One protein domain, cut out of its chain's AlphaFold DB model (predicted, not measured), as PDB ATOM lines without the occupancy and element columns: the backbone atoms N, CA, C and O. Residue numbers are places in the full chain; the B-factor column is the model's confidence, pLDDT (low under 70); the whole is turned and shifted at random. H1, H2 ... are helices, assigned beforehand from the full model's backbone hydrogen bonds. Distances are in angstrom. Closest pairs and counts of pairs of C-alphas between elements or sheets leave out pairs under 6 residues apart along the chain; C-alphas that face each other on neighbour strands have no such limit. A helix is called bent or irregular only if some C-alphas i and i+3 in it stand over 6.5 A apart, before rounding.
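What this domain is: This is residues 20 to 139 of the 139 residues of an uncharacterized protein of Coprobacillus sp. AF34-1BH (UniProt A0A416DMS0). One very long helix, H4, makes the long axis of this model, with a small group of helices at each end and a bare stretch between, residues 90 to 96. Near the start of H4, H2 and H3 fold back as helical hairpins beside it and short H1 sits by its first residues; near its other end, the short H5 and H6 are set crosswise on it. The printed part has 120 residues with six named helices, H1 to H6 in order along the chain, and no named strand; the class is all helix. The whole is extended, with a radius of gyration of the C-alphas of 24.0 A and spans of 73 by 27 by 20 A.

How they stand to each other: Begin at H4, residues 75 to 114, the hub, which touches four helices. With residues 75 to 85 alone it touches H3, residues 62 to 72, in a hairpin at a shallow tilt of 24 degrees, opposite ways; the closest C-alphas, those of Ile 69 and Glu 75, are 5.9 A apart. H3 forms another hairpin with H2, residues 46 to 56, at 18 degrees, a shallow tilt, opposite ways, and the closest C-alphas, Phe 55 and Lys 65, are 6.3 A apart. H1, residues 24 to 32, only just touches H2, with 3 pairs of C-alphas within 8 A, the closest being Ile 28 and Val 48 at 7.1 A. H1 and H4 touch only at their ends, and only just, with 3 such pairs; Gly 25 and Glu 76 are closest, their C-alphas 7.3 A apart. Now look toward the far end: H4 touches H5, residues 119 to 125, with residues 108 to 112 alone, about perpendicular at 77 degrees, the C-alphas of Val 108 and Ala 122 being closest at 5.6 A. H6, residues 130 to 136, touches residues 101 to 105 of H4 alone, about perpendicular at 78 degrees, the C-alphas of Ile 105 and Ile 136 being closest at 6.1 A. H3 is apart from H5 and H6. Every O i to N i+4 pair is within hydrogen-bond range in H1, H3, H5 and H6; in H2 it is 6 of 7 and in H4 34 of 36.

Where its parts are: Find C-alpha 75 at (246.013, 427.370, 248.055); from there H4 runs 59.0 A to C-alpha 114 at (228.272, 375.511, 226.103). It is irregular where C-alphas 76 and 79 are 7.4 A apart. H2 and H3 each measure 15.4 A, H1 12.4 A, H5 9.8 A, and H6 10.1 A, ending at C-alpha 136, (222.824, 393.153, 229.617).

The domain as a whole: The C-alphas farthest apart, Asn 21 and Pro 116, are 74.0 A apart. The printed part has no cut; H1 to H2 is the long link, and residues 39 to 44 in it stand free. Look for pLDDT under 70 at residues 36 to 45 and residue 139.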
ATOM      1  N   GLU A  20     259.790 434.075 240.569       77.94
ATOM      2  CA  GLU A  20     259.437 434.236 241.986       77.94
ATOM      3  C   GLU A  20     258.667 435.529 242.301       77.94
ATOM      4  O   GLU A  20     258.045 435.614 243.357       77.94
ATOM      5  N   ASN A  21     258.701 436.524 241.408       82.88
ATOM      6  CA  ASN A  21     258.009 437.798 241.598       82.88
ATOM      7  C   ASN A  21     256.527 437.748 241.201       82.88
ATOM      8  O   ASN A  21     255.771 438.620 241.625       82.88
ATOM      9  N   TYR A  22     256.129 436.772 240.383       82.19
ATOM     10  CA  TYR A  22     254.738 436.578 239.970       82.19
ATOM     11  C   TYR A  22     253.916 435.919 241.082       82.19
ATOM     12  O   TYR A  22     254.470 435.310 242.002       82.19
ATOM     13  N   ASP A  23     252.589 435.997 241.004       84.56
ATOM     14  CA  ASP A  23     251.753 435.170 241.874       84.56
ATOM     15  C   ASP A  23     251.774 433.689 241.447       84.56
ATOM     16  O   ASP A  23     252.275 433.309 240.385       84.56
ATOM     17  N   LYS A  24     251.254 432.815 242.308       80.75
ATOM     18  CA  LYS A  24     251.315 431.358 242.126       80.75
ATOM     19  C   LYS A  24     250.506 430.881 240.920       80.75
ATOM     20  O   LYS A  24     250.930 429.945 240.235       80.75
ATOM     21  N   GLY A  25     249.375 431.520 240.639       79.62
ATOM     22  CA  GLY A  25     248.563 431.240 239.459       79.62
ATOM     23  C   GLY A  25     249.277 431.652 238.173       79.62
ATOM     24  O   GLY A  25     249.344 430.866 237.223       79.62
ATOM     25  N   GLU A  26     249.876 432.839 238.160       82.38
ATOM     26  CA  GLU A  26     250.687 433.342 237.049       82.38
ATOM     27  C   GLU A  26     251.895 432.444 236.780       82.38
ATOM     28  O   GLU A  26     252.152 432.087 235.630       82.38
ATOM     29  N   GLN A  27     252.591 431.991 237.822       80.75
ATOM     30  CA  GLN A  27     253.730 431.076 237.690       80.75
ATOM     31  C   GLN A  27     253.337 429.758 237.035       80.75
ATOM     32  O   GLN A  27     254.046 429.278 236.150       80.75
ATOM     33  N   ILE A  28     252.196 429.185 237.428       80.69
ATOM     34  CA  ILE A  28     251.646 427.988 236.787       80.69
ATOM     35  C   ILE A  28     251.309 428.277 235.322       80.69
ATOM     36  O   ILE A  28     251.648 427.479 234.451       80.69
ATOM     37  N   MET A  29     250.665 429.408 235.029       81.81
ATOM     38  CA  MET A  29     250.279 429.770 233.663       81.81
ATOM     39  C   MET A  29     251.497 429.956 232.753       81.81
ATOM     40  O   MET A  29     251.491 429.472 231.622       81.81
ATOM     41  N   ILE A  30     252.550 430.596 233.261       78.69
ATOM     42  CA  ILE A  30     253.849 430.747 232.598       78.69
ATOM     43  C   ILE A  30     254.449 429.366 232.305       78.69
ATOM     44  O   ILE A  30     254.830 429.103 231.168       78.69
ATOM     45  N   TYR A  31     254.466 428.465 233.294       78.25
ATOM     46  CA  TYR A  31     255.009 427.109 233.147       78.25
ATOM     47  C   TYR A  31     254.223 426.217 232.177       78.25
ATOM     48  O   TYR A  31     254.807 425.362 231.517       78.25
ATOM     49  N   LEU A  32     252.901 426.375 232.107       78.88
ATOM     50  CA  LEU A  32     252.034 425.584 231.227       78.88
ATOM     51  C   LEU A  32     251.929 426.158 229.808       78.88
ATOM     52  O   LEU A  32     251.329 425.525 228.932       78.88
ATOM     53  N   ASN A  33     252.480 427.347 229.566       80.50
ATOM     54  CA  ASN A  33     252.429 427.985 228.264       80.50
ATOM     55  C   ASN A  33     253.369 427.275 227.276       80.50
ATOM     56  O   ASN A  33     254.577 427.211 227.474       80.50
ATOM     57  N   LYS A  34     252.802 426.770 226.175       74.31
ATOM     58  CA  LYS A  34     253.523 426.020 225.133       74.31
ATOM     59  C   LYS A  34     254.515 426.865 224.339       74.31
ATOM     60  O   LYS A  34     255.472 426.315 223.806       74.31
ATOM     61  N   ASP A  35     254.269 428.167 224.251       78.25
ATOM     62  CA  ASP A  35     255.146 429.108 223.553       78.25
ATOM     63  C   ASP A  35     256.295 429.574 224.456       78.25
ATOM     64  O   ASP A  35     257.206 430.276 224.012       78.25
ATOM     65  N   HIS A  36     256.256 429.200 225.739       69.75
ATOM     66  CA  HIS A  36     257.292 429.542 226.686       69.75
ATOM     67  C   HIS A  36     258.363 428.455 226.707       69.75
ATOM     68  O   HIS A  36     258.167 427.359 227.227       69.75
ATOM     69  N   ASP A  37     259.538 428.788 226.185       67.75
ATOM     70  CA  ASP A  37     260.706 427.936 226.344       67.75
ATOM     71  C   ASP A  37     261.231 428.055 227.781       67.75
ATOM     72  O   ASP A  37     261.736 429.102 228.200       67.75
ATOM     73  N   ILE A  38     261.012 427.002 228.564       62.06
ATOM     74  CA  ILE A  38     261.366 426.940 229.983       62.06
ATOM     75  C   ILE A  38     262.887 426.786 230.135       62.06
ATOM     76  O   ILE A  38     263.456 427.324 231.079       62.06
ATOM     77  N   GLU A  39     263.557 426.121 229.185       62.38
ATOM     78  CA  GLU A  39     265.009 425.890 229.223       62.38
ATOM     79  C   GLU A  39     265.805 427.177 228.975       62.38
ATOM     80  O   GLU A  39     266.944 427.298 229.421       62.38
ATOM     81  N   ASN A  40     265.196 428.159 228.306       59.12
ATOM     82  CA  ASN A  40     265.877 429.375 227.864       59.12
ATOM     83  C   ASN A  40     265.733 430.590 228.796       59.12
ATOM     84  O   ASN A  40     266.361 431.617 228.534       59.12
ATOM     85  N   LYS A  41     264.909 430.531 229.853       52.69
ATOM     86  CA  LYS A  41     264.540 431.751 230.605       52.69
ATOM     87  C   LYS A  41     264.569 431.643 232.130       52.69
ATOM     88  O   LYS A  41     264.797 432.661 232.782       52.69
ATOM     89  N   TYR A  42     264.384 430.455 232.702       57.81
ATOM     90  CA  TYR A  42     264.456 430.241 234.147       57.81
ATOM     91  C   TYR A  42     265.154 428.905 234.420       57.81
ATOM     92  O   TYR A  42     264.790 427.897 233.821       57.81
ATOM     93  N   ASP A  43     266.143 428.882 235.321       60.09
ATOM     94  CA  ASP A  43     266.713 427.619 235.808       60.09
ATOM     95  C   ASP A  43     265.579 426.729 236.324       60.09
ATOM     96  O   ASP A  43     264.643 427.248 236.929       60.09
ATOM     97  N   ARG A  44     265.629 425.410 236.081       59.91
ATOM     98  CA  ARG A  44     264.568 424.475 236.498       59.91
ATOM     99  C   ARG A  44     264.174 424.729 237.948       59.91
ATOM    100  O   ARG A  44     264.939 424.467 238.873       59.91
ATOM    101  N   VAL A  45     262.964 425.242 238.127       65.56
ATOM    102  CA  VAL A  45     262.482 425.651 239.435       65.56
ATOM    103  C   VAL A  45     261.709 424.487 240.042       65.56
ATOM    104  O   VAL A  45     260.515 424.307 239.781       65.56
ATOM    105  N   ASP A  46     262.398 423.693 240.862       73.81
ATOM    106  CA  ASP A  46     261.836 422.495 241.500       73.81
ATOM    107  C   ASP A  46     260.535 422.777 242.264       73.81
ATOM    108  O   ASP A  46     259.663 421.909 242.331       73.81
ATOM    109  N   TRP A  47     260.351 423.997 242.780       78.88
ATOM    110  CA  TRP A  47     259.170 424.351 243.563       78.88
ATOM    111  C   TRP A  47     257.889 424.587 242.750       78.88
ATOM    112  O   TRP A  47     256.816 424.561 243.345       78.88
ATOM    113  N   VAL A  48     257.950 424.762 241.423       81.69
ATOM    114  CA  VAL A  48     256.742 424.759 240.566       81.69
ATOM    115  C   VAL A  48     256.549 423.398 239.905       81.69
ATOM    116  O   VAL A  48     255.438 422.866 239.873       81.69
ATOM    117  N   LEU A  49     257.634 422.797 239.416       81.50
ATOM    118  CA  LEU A  49     257.556 421.535 238.687       81.50
ATOM    119  C   LEU A  49     257.104 420.376 239.587       81.50
ATOM    120  O   LEU A  49     256.261 419.579 239.175       81.50
ATOM    121  N   THR A  50     257.619 420.299 240.819       84.75
ATOM    122  CA  THR A  50     257.276 419.218 241.756       84.75
ATOM    123  C   THR A  50     255.780 419.215 242.092       84.75
ATOM    124  O   THR A  50     255.141 418.173 241.898       84.75
ATOM    125  N   PRO A  51     255.165 420.348 242.493       87.75
ATOM    126  CA  PRO A  51     253.720 420.413 242.689       87.75
ATOM    127  C   PRO A  51     252.922 420.063 241.435       87.75
ATOM    128  O   PRO A  51     251.995 419.267 241.532       87.75
ATOM    129  N   LEU A  52     253.292 420.562 240.249       87.44
ATOM    130  CA  LEU A  52     252.565 420.247 239.009       87.44
ATOM    131  C   LEU A  52     252.582 418.750 238.681       87.44
ATOM    132  O   LEU A  52     251.539 418.179 238.349       87.44
ATOM    133  N   VAL A  53     253.737 418.092 238.818       85.81
ATOM    134  CA  VAL A  53     253.849 416.636 238.637       85.81
ATOM    135  C   VAL A  53     252.931 415.912 239.616       85.81
ATOM    136  O   VAL A  53     252.200 415.009 239.209       85.81
ATOM    137  N   VAL A  54     252.923 416.324 240.884       88.94
ATOM    138  CA  VAL A  54     252.032 415.763 241.905       88.94
ATOM    139  C   VAL A  54     250.564 416.019 241.579       88.94
ATOM    140  O   VAL A  54     249.749 415.117 241.735       88.94
ATOM    141  N   PHE A  55     250.185 417.217 241.141       90.00
ATOM    142  CA  PHE A  55     248.790 417.578 240.895       90.00
ATOM    143  C   PHE A  55     248.204 416.819 239.709       90.00
ATOM    144  O   PHE A  55     247.060 416.368 239.803       90.00
ATOM    145  N   PHE A  56     248.988 416.597 238.653       85.06
ATOM    146  CA  PHE A  56     248.518 415.931 237.438       85.06
ATOM    147  C   PHE A  56     248.709 414.413 237.408       85.06
ATOM    148  O   PHE A  56     248.091 413.748 236.577       85.06
ATOM    149  N   ASN A  57     249.530 413.843 238.293       82.81
ATOM    150  CA  ASN A  57     249.679 412.391 238.396       82.81
ATOM    151  C   ASN A  57     248.655 411.762 239.360       82.81
ATOM    152  O   ASN A  57     248.000 412.456 240.129       82.81
ATOM    153  N   ASN A  58     248.538 410.434 239.351       79.88
ATOM    154  CA  ASN A  58     247.688 409.686 240.293       79.88
ATOM    155  C   ASN A  58     248.508 409.007 241.404       79.88
ATOM    156  O   ASN A  58     248.045 408.053 242.019       79.88
ATOM    157  N   THR A  59     249.750 409.450 241.621       80.56
ATOM    158  CA  THR A  59     250.671 408.813 242.573       80.56
ATOM    159  C   THR A  59     250.253 409.085 244.012       80.56
ATOM    160  O   THR A  59     250.385 408.216 244.869       80.56
ATOM    161  N   LEU A  60     249.749 410.293 244.271       89.06
ATOM    162  CA  LEU A  60     249.213 410.691 245.567       89.06
ATOM    163  C   LEU A  60     247.694 410.806 245.503       89.06
ATOM    164  O   LEU A  60     247.128 411.235 244.495       89.06
ATOM    165  N   ASP A  61     247.050 410.456 246.610       92.06
ATOM    166  CA  ASP A  61     245.632 410.705 246.816       92.06
ATOM    167  C   ASP A  61     245.358 412.203 247.044       92.06
ATOM    168  O   ASP A  61     246.266 413.040 247.139       92.06
ATOM    169  N   LEU A  62     244.075 412.566 247.125       93.50
ATOM    170  CA  LEU A  62     243.670 413.953 247.351       93.50
ATOM    171  C   LEU A  62     244.285 414.532 248.637       93.50
ATOM    172  O   LEU A  62     244.619 415.715 248.675       93.50
ATOM    173  N   LEU A  63     244.462 413.715 249.679       94.25
ATOM    174  CA  LEU A  63     245.058 414.155 250.937       94.25
ATOM    175  C   LEU A  63     246.542 414.502 250.761       94.25
ATOM    176  O   LEU A  63     246.968 415.585 251.167       94.25
ATOM    177  N   GLY A  64     247.311 413.634 250.104       93.50
ATOM    178  CA  GLY A  64     248.711 413.880 249.768       93.50
ATOM    179  C   GLY A  64     248.882 415.126 248.902       93.50
ATOM    180  O   GLY A  64     249.727 415.971 249.194       93.50
ATOM    181  N   LYS A  65     248.017 415.315 247.900       94.38
ATOM    182  CA  LYS A  65     248.016 416.530 247.066       94.38
ATOM    183  C   LYS A  65     247.709 417.790 247.877       94.38
ATOM    184  O   LYS A  65     248.367 418.804 247.674       94.38
ATOM    185  N   LYS A  66     246.763 417.738 248.823       94.50
ATOM    186  CA  LYS A  66     246.457 418.867 249.725       94.50
ATOM    187  C   LYS A  66     247.627 419.233 250.634       94.50
ATOM    188  O   LYS A  66     247.803 420.411 250.935       94.50
ATOM    189  N   ASN A  67     248.432 418.259 251.054       94.31
ATOM    190  CA  ASN A  67     249.645 418.540 251.821       94.31
ATOM    191  C   ASN A  67     250.673 419.285 250.964       94.31
ATOM    192  O   ASN A  67     251.182 420.311 251.405       94.31
ATOM    193  N   ILE A  68     250.886 418.846 249.720       91.94
ATOM    194  CA  ILE A  68     251.776 419.532 248.771       91.94
ATOM    195  C   ILE A  68     251.268 420.940 248.436       91.94
ATOM    196  O   ILE A  68     252.058 421.875 248.382       91.94
ATOM    197  N   ILE A  69     249.955 421.134 248.285       91.81
ATOM    198  CA  ILE A  69     249.363 422.470 248.090       91.81
ATOM    199  C   ILE A  69     249.758 423.419 249.227       91.81
ATOM    200  O   ILE A  69     250.220 424.525 248.958       91.81
ATOM    201  N   LYS A  70     249.608 422.977 250.480       92.56
ATOM    202  CA  LYS A  70     249.937 423.786 251.663       92.56
ATOM    203  C   LYS A  70     251.437 424.018 251.816       92.56
ATOM    204  O   LYS A  70     251.852 425.107 252.183       92.56
ATOM    205  N   GLU A  71     252.249 422.997 251.557       91.69
ATOM    206  CA  GLU A  71     253.709 423.077 251.686       91.69
ATOM    207  C   GLU A  71     254.314 424.081 250.694       91.69
ATOM    208  O   GLU A  71     255.219 424.831 251.050       91.69
ATOM    209  N   TYR A  72     253.782 424.138 249.470       88.31
ATOM    210  CA  TYR A  72     254.314 424.979 248.394       88.31
ATOM    211  C   TYR A  72     253.563 426.315 248.209       88.31
ATOM    212  O   TYR A  72     253.964 427.129 247.364       88.31
ATOM    213  N   GLY A  73     252.510 426.559 249.000       88.94
ATOM    214  CA  GLY A  73     251.717 427.794 248.994       88.94
ATOM    215  C   GLY A  73     250.884 427.975 247.724       88.94
ATOM    216  O   GLY A  73     250.959 429.019 247.084       88.94
ATOM    217  N   PHE A  74     250.172 426.928 247.302       89.00
ATOM    218  CA  PHE A  74     249.325 426.905 246.102       89.00
ATOM    219  C   PHE A  74     247.826 426.829 246.452       89.00
ATOM    220  O   PHE A  74     247.048 426.151 245.777       89.00
ATOM    221  N   GLU A  75     247.387 427.476 247.532       89.69
ATOM    222  CA  GLU A  75     246.013 427.370 248.055       89.69
ATOM    223  C   GLU A  75     244.944 427.752 247.019       89.69
ATOM    224  O   GLU A  75     243.849 427.185 247.007       89.69
ATOM    225  N   GLU A  76     245.274 428.663 246.104       88.31
ATOM    226  CA  GLU A  76     244.372 429.170 245.064       88.31
ATOM    227  C   GLU A  76     243.884 428.089 244.089       88.31
ATOM    228  O   GLU A  76     242.796 428.229 243.529       88.31
ATOM    229  N   ILE A  77     244.643 426.999 243.919       87.00
ATOM    230  CA  ILE A  77     244.318 425.903 242.991       87.00
ATOM    231  C   ILE A  77     243.763 424.655 243.690       87.00
ATOM    232  O   ILE A  77     243.495 423.645 243.032       87.00
ATOM    233  N   GLU A  78     243.569 424.680 245.017       91.75
ATOM    234  CA  GLU A  78     243.089 423.508 245.769       91.75
ATOM    235  C   GLU A  78     241.752 422.989 245.223       91.75
ATOM    236  O   GLU A  78     241.524 421.777 245.106       91.75
ATOM    237  N   ARG A  79     240.859 423.911 244.860       94.00
ATOM    238  CA  ARG A  79     239.534 423.593 244.323       94.00
ATOM    239  C   ARG A  79     239.640 422.884 242.974       94.00
ATOM    240  O   ARG A  79     238.906 421.925 242.731       94.00
ATOM    241  N   GLU A  80     240.522 423.341 242.102       91.75
ATOM    242  CA  GLU A  80     240.769 422.811 240.762       91.75
ATOM    243  C   GLU A  80     241.389 421.414 240.847       91.75
ATOM    244  O   GLU A  80     240.886 420.484 240.212       91.75
ATOM    245  N   VAL A  81     242.392 421.230 241.713       92.38
ATOM    246  CA  VAL A  81     243.002 419.919 241.987       92.38
ATOM    247  C   VAL A  81     241.967 418.943 242.550       92.38
ATOM    248  O   VAL A  81     241.894 417.796 242.105       92.38
ATOM    249  N   THR A  82     241.107 419.393 243.468       94.69
ATOM    250  CA  THR A  82     240.033 418.559 244.033       94.69
ATOM    251  C   THR A  82     239.042 418.114 242.956       94.69
ATOM    252  O   THR A  82     238.696 416.934 242.878       94.69
ATOM    253  N   LYS A  83     238.604 419.034 242.085       95.31
ATOM    254  CA  LYS A  83     237.711 418.710 240.960       95.31
ATOM    255  C   LYS A  83     238.344 417.690 240.015       95.31
ATOM    256  O   LYS A  83     237.659 416.756 239.602       95.31
ATOM    257  N   MET A  84     239.630 417.848 239.699       92.94
ATOM    258  CA  MET A  84     240.361 416.913 238.845       92.94
ATOM    259  C   MET A  84     240.436 415.513 239.467       92.94
ATOM    260  O   MET A  84     240.168 414.536 238.772       92.94
ATOM    261  N   CYS A  85     240.744 415.410 240.764       93.81
ATOM    262  CA  CYS A  85     240.798 414.122 241.462       93.81
ATOM    263  C   CYS A  85     239.441 413.411 241.426       93.81
ATOM    264  O   CYS A  85     239.360 412.264 240.991       93.81
ATOM    265  N   ASN A  86     238.364 414.121 241.776       94.12
ATOM    266  CA  ASN A  86     237.006 413.570 241.751       94.12
ATOM    267  C   ASN A  86     236.610 413.093 240.345       94.12
ATOM    268  O   ASN A  86     236.014 412.028 240.188       94.12
ATOM    269  N   LEU A  87     236.957 413.864 239.310       94.25
ATOM    270  CA  LEU A  87     236.711 413.475 237.923       94.25
ATOM    271  C   LEU A  87     237.493 412.208 237.546       94.25
ATOM    272  O   LEU A  87     236.930 411.303 236.932       94.25
ATOM    273  N   GLY A  88     238.769 412.123 237.934       92.19
ATOM    274  CA  GLY A  88     239.605 410.943 237.712       92.19
ATOM    275  C   GLY A  88     239.025 409.684 238.360       92.19
ATOM    276  O   GLY A  88     238.930 408.644 237.705       92.19
ATOM    277  N   GLU A  89     238.561 409.788 239.607       92.56
ATOM    278  CA  GLU A  89     237.893 408.693 240.322       92.56
ATOM    279  C   GLU A  89     236.597 408.255 239.630       92.56
ATOM    280  O   GLU A  89     236.366 407.057 239.442       92.56
ATOM    281  N   MET A  90     235.766 409.209 239.196       95.38
ATOM    282  CA  MET A  90     234.532 408.912 238.465       95.38
ATOM    283  C   MET A  90     234.809 408.164 237.156       95.38
ATOM    284  O   MET A  90     234.164 407.151 236.887       95.38
ATOM    285  N   ILE A  91     235.791 408.615 236.371       95.00
ATOM    286  CA  ILE A  91     236.180 407.967 235.110       95.00
ATOM    287  C   ILE A  91     236.710 406.553 235.369       95.00
ATOM    288  O   ILE A  91     236.351 405.612 234.655       95.00
ATOM    289  N   ALA A  92     237.554 406.375 236.389       93.25
ATOM    290  CA  ALA A  92     238.079 405.063 236.754       93.25
ATOM    291  C   ALA A  92     236.945 404.098 237.132       93.25
ATOM    292  O   ALA A  92     236.900 402.970 236.635       93.25
ATOM    293  N   LYS A  93     235.990 404.562 237.947       95.00
ATOM    294  CA  LYS A  93     234.816 403.780 238.346       95.00
ATOM    295  C   LYS A  93     233.945 403.397 237.152       95.00
ATOM    296  O   LYS A  93     233.638 402.219 236.985       95.00
ATOM    297  N   GLU A  94     233.610 404.352 236.291       94.75
ATOM    298  CA  GLU A  94     232.798 404.096 235.097       94.75
ATOM    299  C   GLU A  94     233.478 403.090 234.154       94.75
ATOM    300  O   GLU A  94     232.829 402.200 233.600       94.75
ATOM    301  N   ASN A  95     234.800 403.178 233.993       95.06
ATOM    302  CA  ASN A  95     235.559 402.229 233.179       95.06
ATOM    303  C   ASN A  95     235.578 400.818 233.781       95.06
ATOM    304  O   ASN A  95     235.447 399.843 233.035       95.06
ATOM    305  N   MET A  96     235.693 400.690 235.106       94.50
ATOM    306  CA  MET A  96     235.574 399.396 235.787       94.50
ATOM    307  C   MET A  96     234.177 398.794 235.601       94.50
ATOM    308  O   MET A  96     234.066 397.621 235.242       94.50
ATOM    309  N   GLU A  97     233.119 399.591 235.757       92.31
ATOM    310  CA  GLU A  97     231.730 399.156 235.550       92.31
ATOM    311  C   GLU A  97     231.482 398.720 234.096       92.31
ATOM    312  O   GLU A  97     230.950 397.633 233.850       92.31
ATOM    313  N   LYS A  98     231.947 399.502 233.111       91.88
ATOM    314  CA  LYS A  98     231.897 399.129 231.684       91.88
ATOM    315  C   LYS A  98     232.669 397.840 231.402       91.88
ATOM    316  O   LYS A  98     232.205 397.007 230.622       91.88
ATOM    317  N   GLY A  99     233.839 397.669 232.016       93.69
ATOM    318  CA  GLY A  99     234.650 396.459 231.901       93.69
ATOM    319  C   GLY A  99     233.937 395.229 232.460       93.69
ATOM    320  O   GLY A  99     233.856 394.204 231.782       93.69
ATOM    321  N   GLN A 100     233.358 395.343 233.656       92.62
ATOM    322  CA  GLN A 100     232.593 394.264 234.280       92.62
ATOM    323  C   GLN A 100     231.360 393.900 233.452       92.62
ATOM    324  O   GLN A 100     231.097 392.722 233.215       92.62
ATOM    325  N   LYS A 101     230.648 394.901 232.928       92.31
ATOM    326  CA  LYS A 101     229.509 394.687 232.033       92.31
ATOM    327  C   LYS A 101     229.894 393.876 230.795       92.31
ATOM    328  O   LYS A 101     229.200 392.918 230.464       92.31
ATOM    329  N   LYS A 102     231.002 394.222 230.128       93.94
ATOM    330  CA  LYS A 102     231.497 393.465 228.964       93.94
ATOM    331  C   LYS A 102     231.781 392.004 229.316       93.94
ATOM    332  O   LYS A 102     231.331 391.123 228.590       93.94
ATOM    333  N   LYS A 103     232.441 391.756 230.454       94.88
ATOM    334  CA  LYS A 103     232.699 390.394 230.953       94.88
ATOM    335  C   LYS A 103     231.408 389.628 231.229       94.88
ATOM    336  O   LYS A 103     231.291 388.475 230.834       94.88
ATOM    337  N   ASN A 104     230.418 390.262 231.855       94.56
ATOM    338  CA  ASN A 104     229.140 389.610 232.135       94.56
ATOM    339  C   ASN A 104     228.410 389.215 230.836       94.56
ATOM    340  O   ASN A 104     227.897 388.102 230.752       94.56
ATOM    341  N   ILE A 105     228.401 390.078 229.811       94.38
ATOM    342  CA  ILE A 105     227.817 389.761 228.492       94.38
ATOM    343  C   ILE A 105     228.529 388.561 227.855       94.38
ATOM    344  O   ILE A 105     227.877 387.652 227.342       94.38
ATOM    345  N   GLU A 106     229.860 388.552 227.890       95.50
ATOM    346  CA  GLU A 106     230.673 387.456 227.360       95.50
ATOM    347  C   GLU A 106     230.386 386.137 228.088       95.50
ATOM    348  O   GLU A 106     230.092 385.132 227.446       95.50
ATOM    349  N   HIS A 107     230.369 386.149 229.422       95.56
ATOM    350  CA  HIS A 107     230.064 384.963 230.221       95.56
ATOM    351  C   HIS A 107     228.653 384.430 229.958       95.56
ATOM    352  O   HIS A 107     228.486 383.219 229.835       95.56
ATOM    353  N   VAL A 108     227.645 385.303 229.835       95.56
ATOM    354  CA  VAL A 108     226.277 384.884 229.490       95.56
ATOM    355  C   VAL A 108     226.260 384.189 228.127       95.56
ATOM    356  O   VAL A 108     225.692 383.105 228.012       95.56
ATOM    357  N   ARG A 109     226.916 384.764 227.110       94.25
ATOM    358  CA  ARG A 109     226.989 384.162 225.767       94.25
ATOM    359  C   ARG A 109     227.712 382.820 225.770       94.25
ATOM    360  O   ARG A 109     227.203 381.867 225.186       94.25
ATOM    361  N   ASN A 110     228.862 382.735 226.435       95.38
ATOM    362  CA  ASN A 110     229.634 381.494 226.519       95.38
ATOM    363  C   ASN A 110     228.812 380.395 227.191       95.38
ATOM    364  O   ASN A 110     228.713 379.291 226.660       95.38
ATOM    365  N   LEU A 111     228.131 380.724 228.289       95.56
ATOM    366  CA  LEU A 111     227.307 379.762 229.007       95.56
ATOM    367  C   LEU A 111     226.128 379.269 228.162       95.56
ATOM    368  O   LEU A 111     225.862 378.076 228.159       95.56
ATOM    369  N   MET A 112     225.458 380.151 227.414       94.62
ATOM    370  CA  MET A 112     224.371 379.755 226.507       94.62
ATOM    371  C   MET A 112     224.840 378.834 225.373       94.62
ATOM    372  O   MET A 112     224.068 377.990 224.919       94.62
ATOM    373  N   ASN A 113     226.079 379.005 224.902       94.44
ATOM    374  CA  ASN A 113     226.654 378.180 223.840       94.44
ATOM    375  C   ASN A 113     227.092 376.802 224.357       94.44
ATOM    376  O   ASN A 113     226.827 375.792 223.709       94.44
ATOM    377  N   GLU A 114     227.761 376.756 225.510       96.12
ATOM    378  CA  GLU A 114     228.272 375.511 226.103       96.12
ATOM    379  C   GLU A 114     227.169 374.684 226.772       96.12
ATOM    380  O   GLU A 114     227.167 373.453 226.707       96.12
ATOM    381  N   LEU A 115     226.213 375.360 227.403       93.81
ATOM    382  CA  LEU A 115     225.022 374.777 227.995       93.81
ATOM    383  C   LEU A 115     223.829 375.366 227.243       93.81
ATOM    384  O   LEU A 115     223.435 376.477 227.584       93.81
ATOM    385  N   PRO A 116     223.241 374.659 226.254       89.50
ATOM    386  CA  PRO A 116     222.136 375.156 225.430       89.50
ATOM    387  C   PRO A 116     220.923 375.563 226.279       89.50
ATOM    388  O   PRO A 116     219.991 374.791 226.511       89.50
ATOM    389  N   CYS A 117     220.956 376.781 226.802       94.06
ATOM    390  CA  CYS A 117     220.022 377.294 227.782       94.06
ATOM    391  C   CYS A 117     219.583 378.699 227.398       94.06
ATOM    392  O   CYS A 117     220.245 379.413 226.647       94.06
ATOM    393  N   SER A 118     218.443 379.118 227.943       94.69
ATOM    394  CA  SER A 118     217.977 380.483 227.742       94.69
ATOM    395  C   SER A 118     218.916 381.488 228.411       94.69
ATOM    396  O   SER A 118     219.571 381.190 229.412       94.69
ATOM    397  N   MET A 119     218.913 382.715 227.894       93.44
ATOM    398  CA  MET A 119     219.631 383.846 228.481       93.44
ATOM    399  C   MET A 119     219.244 384.071 229.946       93.44
ATOM    400  O   MET A 119     220.113 384.256 230.792       93.44
ATOM    401  N   GLN A 120     217.951 383.959 230.271       93.81
ATOM    402  CA  GLN A 120     217.471 384.085 231.648       93.81
ATOM    403  C   GLN A 120     218.116 383.048 232.568       93.81
ATOM    404  O   GLN A 120     218.629 383.394 233.630       93.81
ATOM    405  N   ARG A 121     218.158 381.786 232.123       95.25
ATOM    406  CA  ARG A 121     218.779 380.700 232.880       95.25
ATOM    407  C   ARG A 121     220.286 380.908 233.020       95.25
ATOM    408  O   ARG A 121     220.825 380.632 234.087       95.25
ATOM    409  N   ALA A 122     220.953 381.436 231.995       95.88
ATOM    410  CA  ALA A 122     222.367 381.781 232.079       95.88
ATOM    411  C   ALA A 122     222.635 382.890 233.111       95.88
ATOM    412  O   ALA A 122     223.536 382.760 233.940       95.88
ATOM    413  N   MET A 123     221.812 383.943 233.127       95.38
ATOM    414  CA  MET A 123     221.903 385.022 234.119       95.38
ATOM    415  C   MET A 123     221.588 384.541 235.546       95.38
ATOM    416  O   MET A 123     222.207 385.018 236.500       95.38
ATOM    417  N   ASP A 124     220.671 383.581 235.705       96.00
ATOM    418  CA  ASP A 124     220.384 382.920 236.986       96.00
ATOM    419  C   ASP A 124     221.574 382.091 237.483       96.00
ATOM    420  O   ASP A 124     221.954 382.200 238.650       96.00
ATOM    421  N   ILE A 125     222.202 381.309 236.598       95.62
ATOM    422  CA  ILE A 125     223.390 380.498 236.914       95.62
ATOM    423  C   ILE A 125     224.553 381.395 237.350       95.62
ATOM    424  O   ILE A 125     225.212 381.109 238.351       95.62
ATOM    425  N   LEU A 126     224.763 382.509 236.647       94.81
ATOM    426  CA  LEU A 126     225.776 383.513 236.983       94.81
ATOM    427  C   LEU A 126     225.397 384.381 238.195       94.81
ATOM    428  O   LEU A 126     226.209 385.193 238.632       94.81
ATOM    429  N   LYS A 127     224.190 384.206 238.754       96.50
ATOM    430  CA  LYS A 127     223.662 384.955 239.907       96.50
ATOM    431  C   LYS A 127     223.732 386.474 239.719       96.50
ATOM    432  O   LYS A 127     223.975 387.208 240.676       96.50
ATOM    433  N   LEU A 128     223.493 386.943 238.495       95.31
ATOM    434  CA  LEU A 128     223.547 388.369 238.184       95.31
ATOM    435  C   LEU A 128     222.444 389.129 238.920       95.31
ATOM    436  O   LEU A 128     221.286 388.687 238.972       95.31
ATOM    437  N   THR A 129     222.801 390.296 239.446       95.12
ATOM    438  CA  THR A 129     221.873 391.215 240.108       95.12
ATOM    439  C   THR A 129     220.838 391.764 239.126       95.12
ATOM    440  O   THR A 129     221.024 391.760 237.908       95.12
ATOM    441  N   THR A 130     219.733 392.301 239.646       94.19
ATOM    442  CA  THR A 130     218.702 392.951 238.817       94.19
ATOM    443  C   THR A 130     219.256 394.120 238.002       94.19
ATOM    444  O   THR A 130     218.804 394.348 236.882       94.19
ATOM    445  N   TYR A 131     220.239 394.843 238.541       92.69
ATOM    446  CA  TYR A 131     220.930 395.915 237.831       92.69
ATOM    447  C   TYR A 131     221.755 395.375 236.657       92.69
ATOM    448  O   TYR A 131     221.582 395.829 235.528       92.69
ATOM    449  N   GLU A 132     222.589 394.359 236.891       93.31
ATOM    450  CA  GLU A 132     223.416 393.753 235.840       93.31
ATOM    451  C   GLU A 132     222.574 393.135 234.721       93.31
ATOM    452  O   GLU A 132     222.904 393.302 233.550       93.31
ATOM    453  N   ARG A 133     221.454 392.482 235.061       94.44
ATOM    454  CA  ARG A 133     220.512 391.933 234.069       94.44
ATOM    455  C   ARG A 133     219.952 393.021 233.163       94.44
ATOM    456  O   ARG A 133     220.082 392.915 231.948       94.44
ATOM    457  N   LYS A 134     219.433 394.111 233.745       92.44
ATOM    458  CA  LYS A 134     218.933 395.270 232.984       92.44
ATOM    459  C   LYS A 134     219.999 395.874 232.075       92.44
ATOM    460  O   LYS A 134     219.679 396.406 231.018       92.44
ATOM    461  N   GLU A 135     221.259 395.849 232.496       89.00
ATOM    462  CA  GLU A 135     222.360 396.371 231.694       89.00
ATOM    463  C   GLU A 135     222.709 395.470 230.506       89.00
ATOM    464  O   GLU A 135     223.099 395.996 229.459       89.00
ATOM    465  N   ILE A 136     222.564 394.154 230.657       89.25
ATOM    466  CA  ILE A 136     222.824 393.153 229.617       89.25
ATOM    467  C   ILE A 136     221.662 393.070 228.625       89.25
ATOM    468  O   ILE A 136     221.916 393.063 227.432       89.25
ATOM    469  N   GLU A 137     220.409 393.084 229.088       87.25
ATOM    470  CA  GLU A 137     219.196 393.012 228.247       87.25
ATOM    471  C   GLU A 137     219.048 394.183 227.258       87.25
ATOM    472  O   GLU A 137     218.249 394.122 226.329       87.25
ATOM    473  N   LYS A 138     219.814 395.263 227.446       82.38
ATOM    474  CA  LYS A 138     219.912 396.381 226.491       82.38
ATOM    475  C   LYS A 138     220.700 396.035 225.215       82.38
ATOM    476  O   LYS A 138     220.751 396.880 224.323       82.38
ATOM    477  N   TYR A 139     221.357 394.877 225.163       67.62
ATOM    478  CA  TYR A 139     222.238 394.409 224.084       67.62
ATOM    479  C   TYR A 139     221.742 393.090 223.498       67.62
ATOM    480  O   TYR A 139     222.013 392.874 222.296       67.62
TER     481      TYR A 139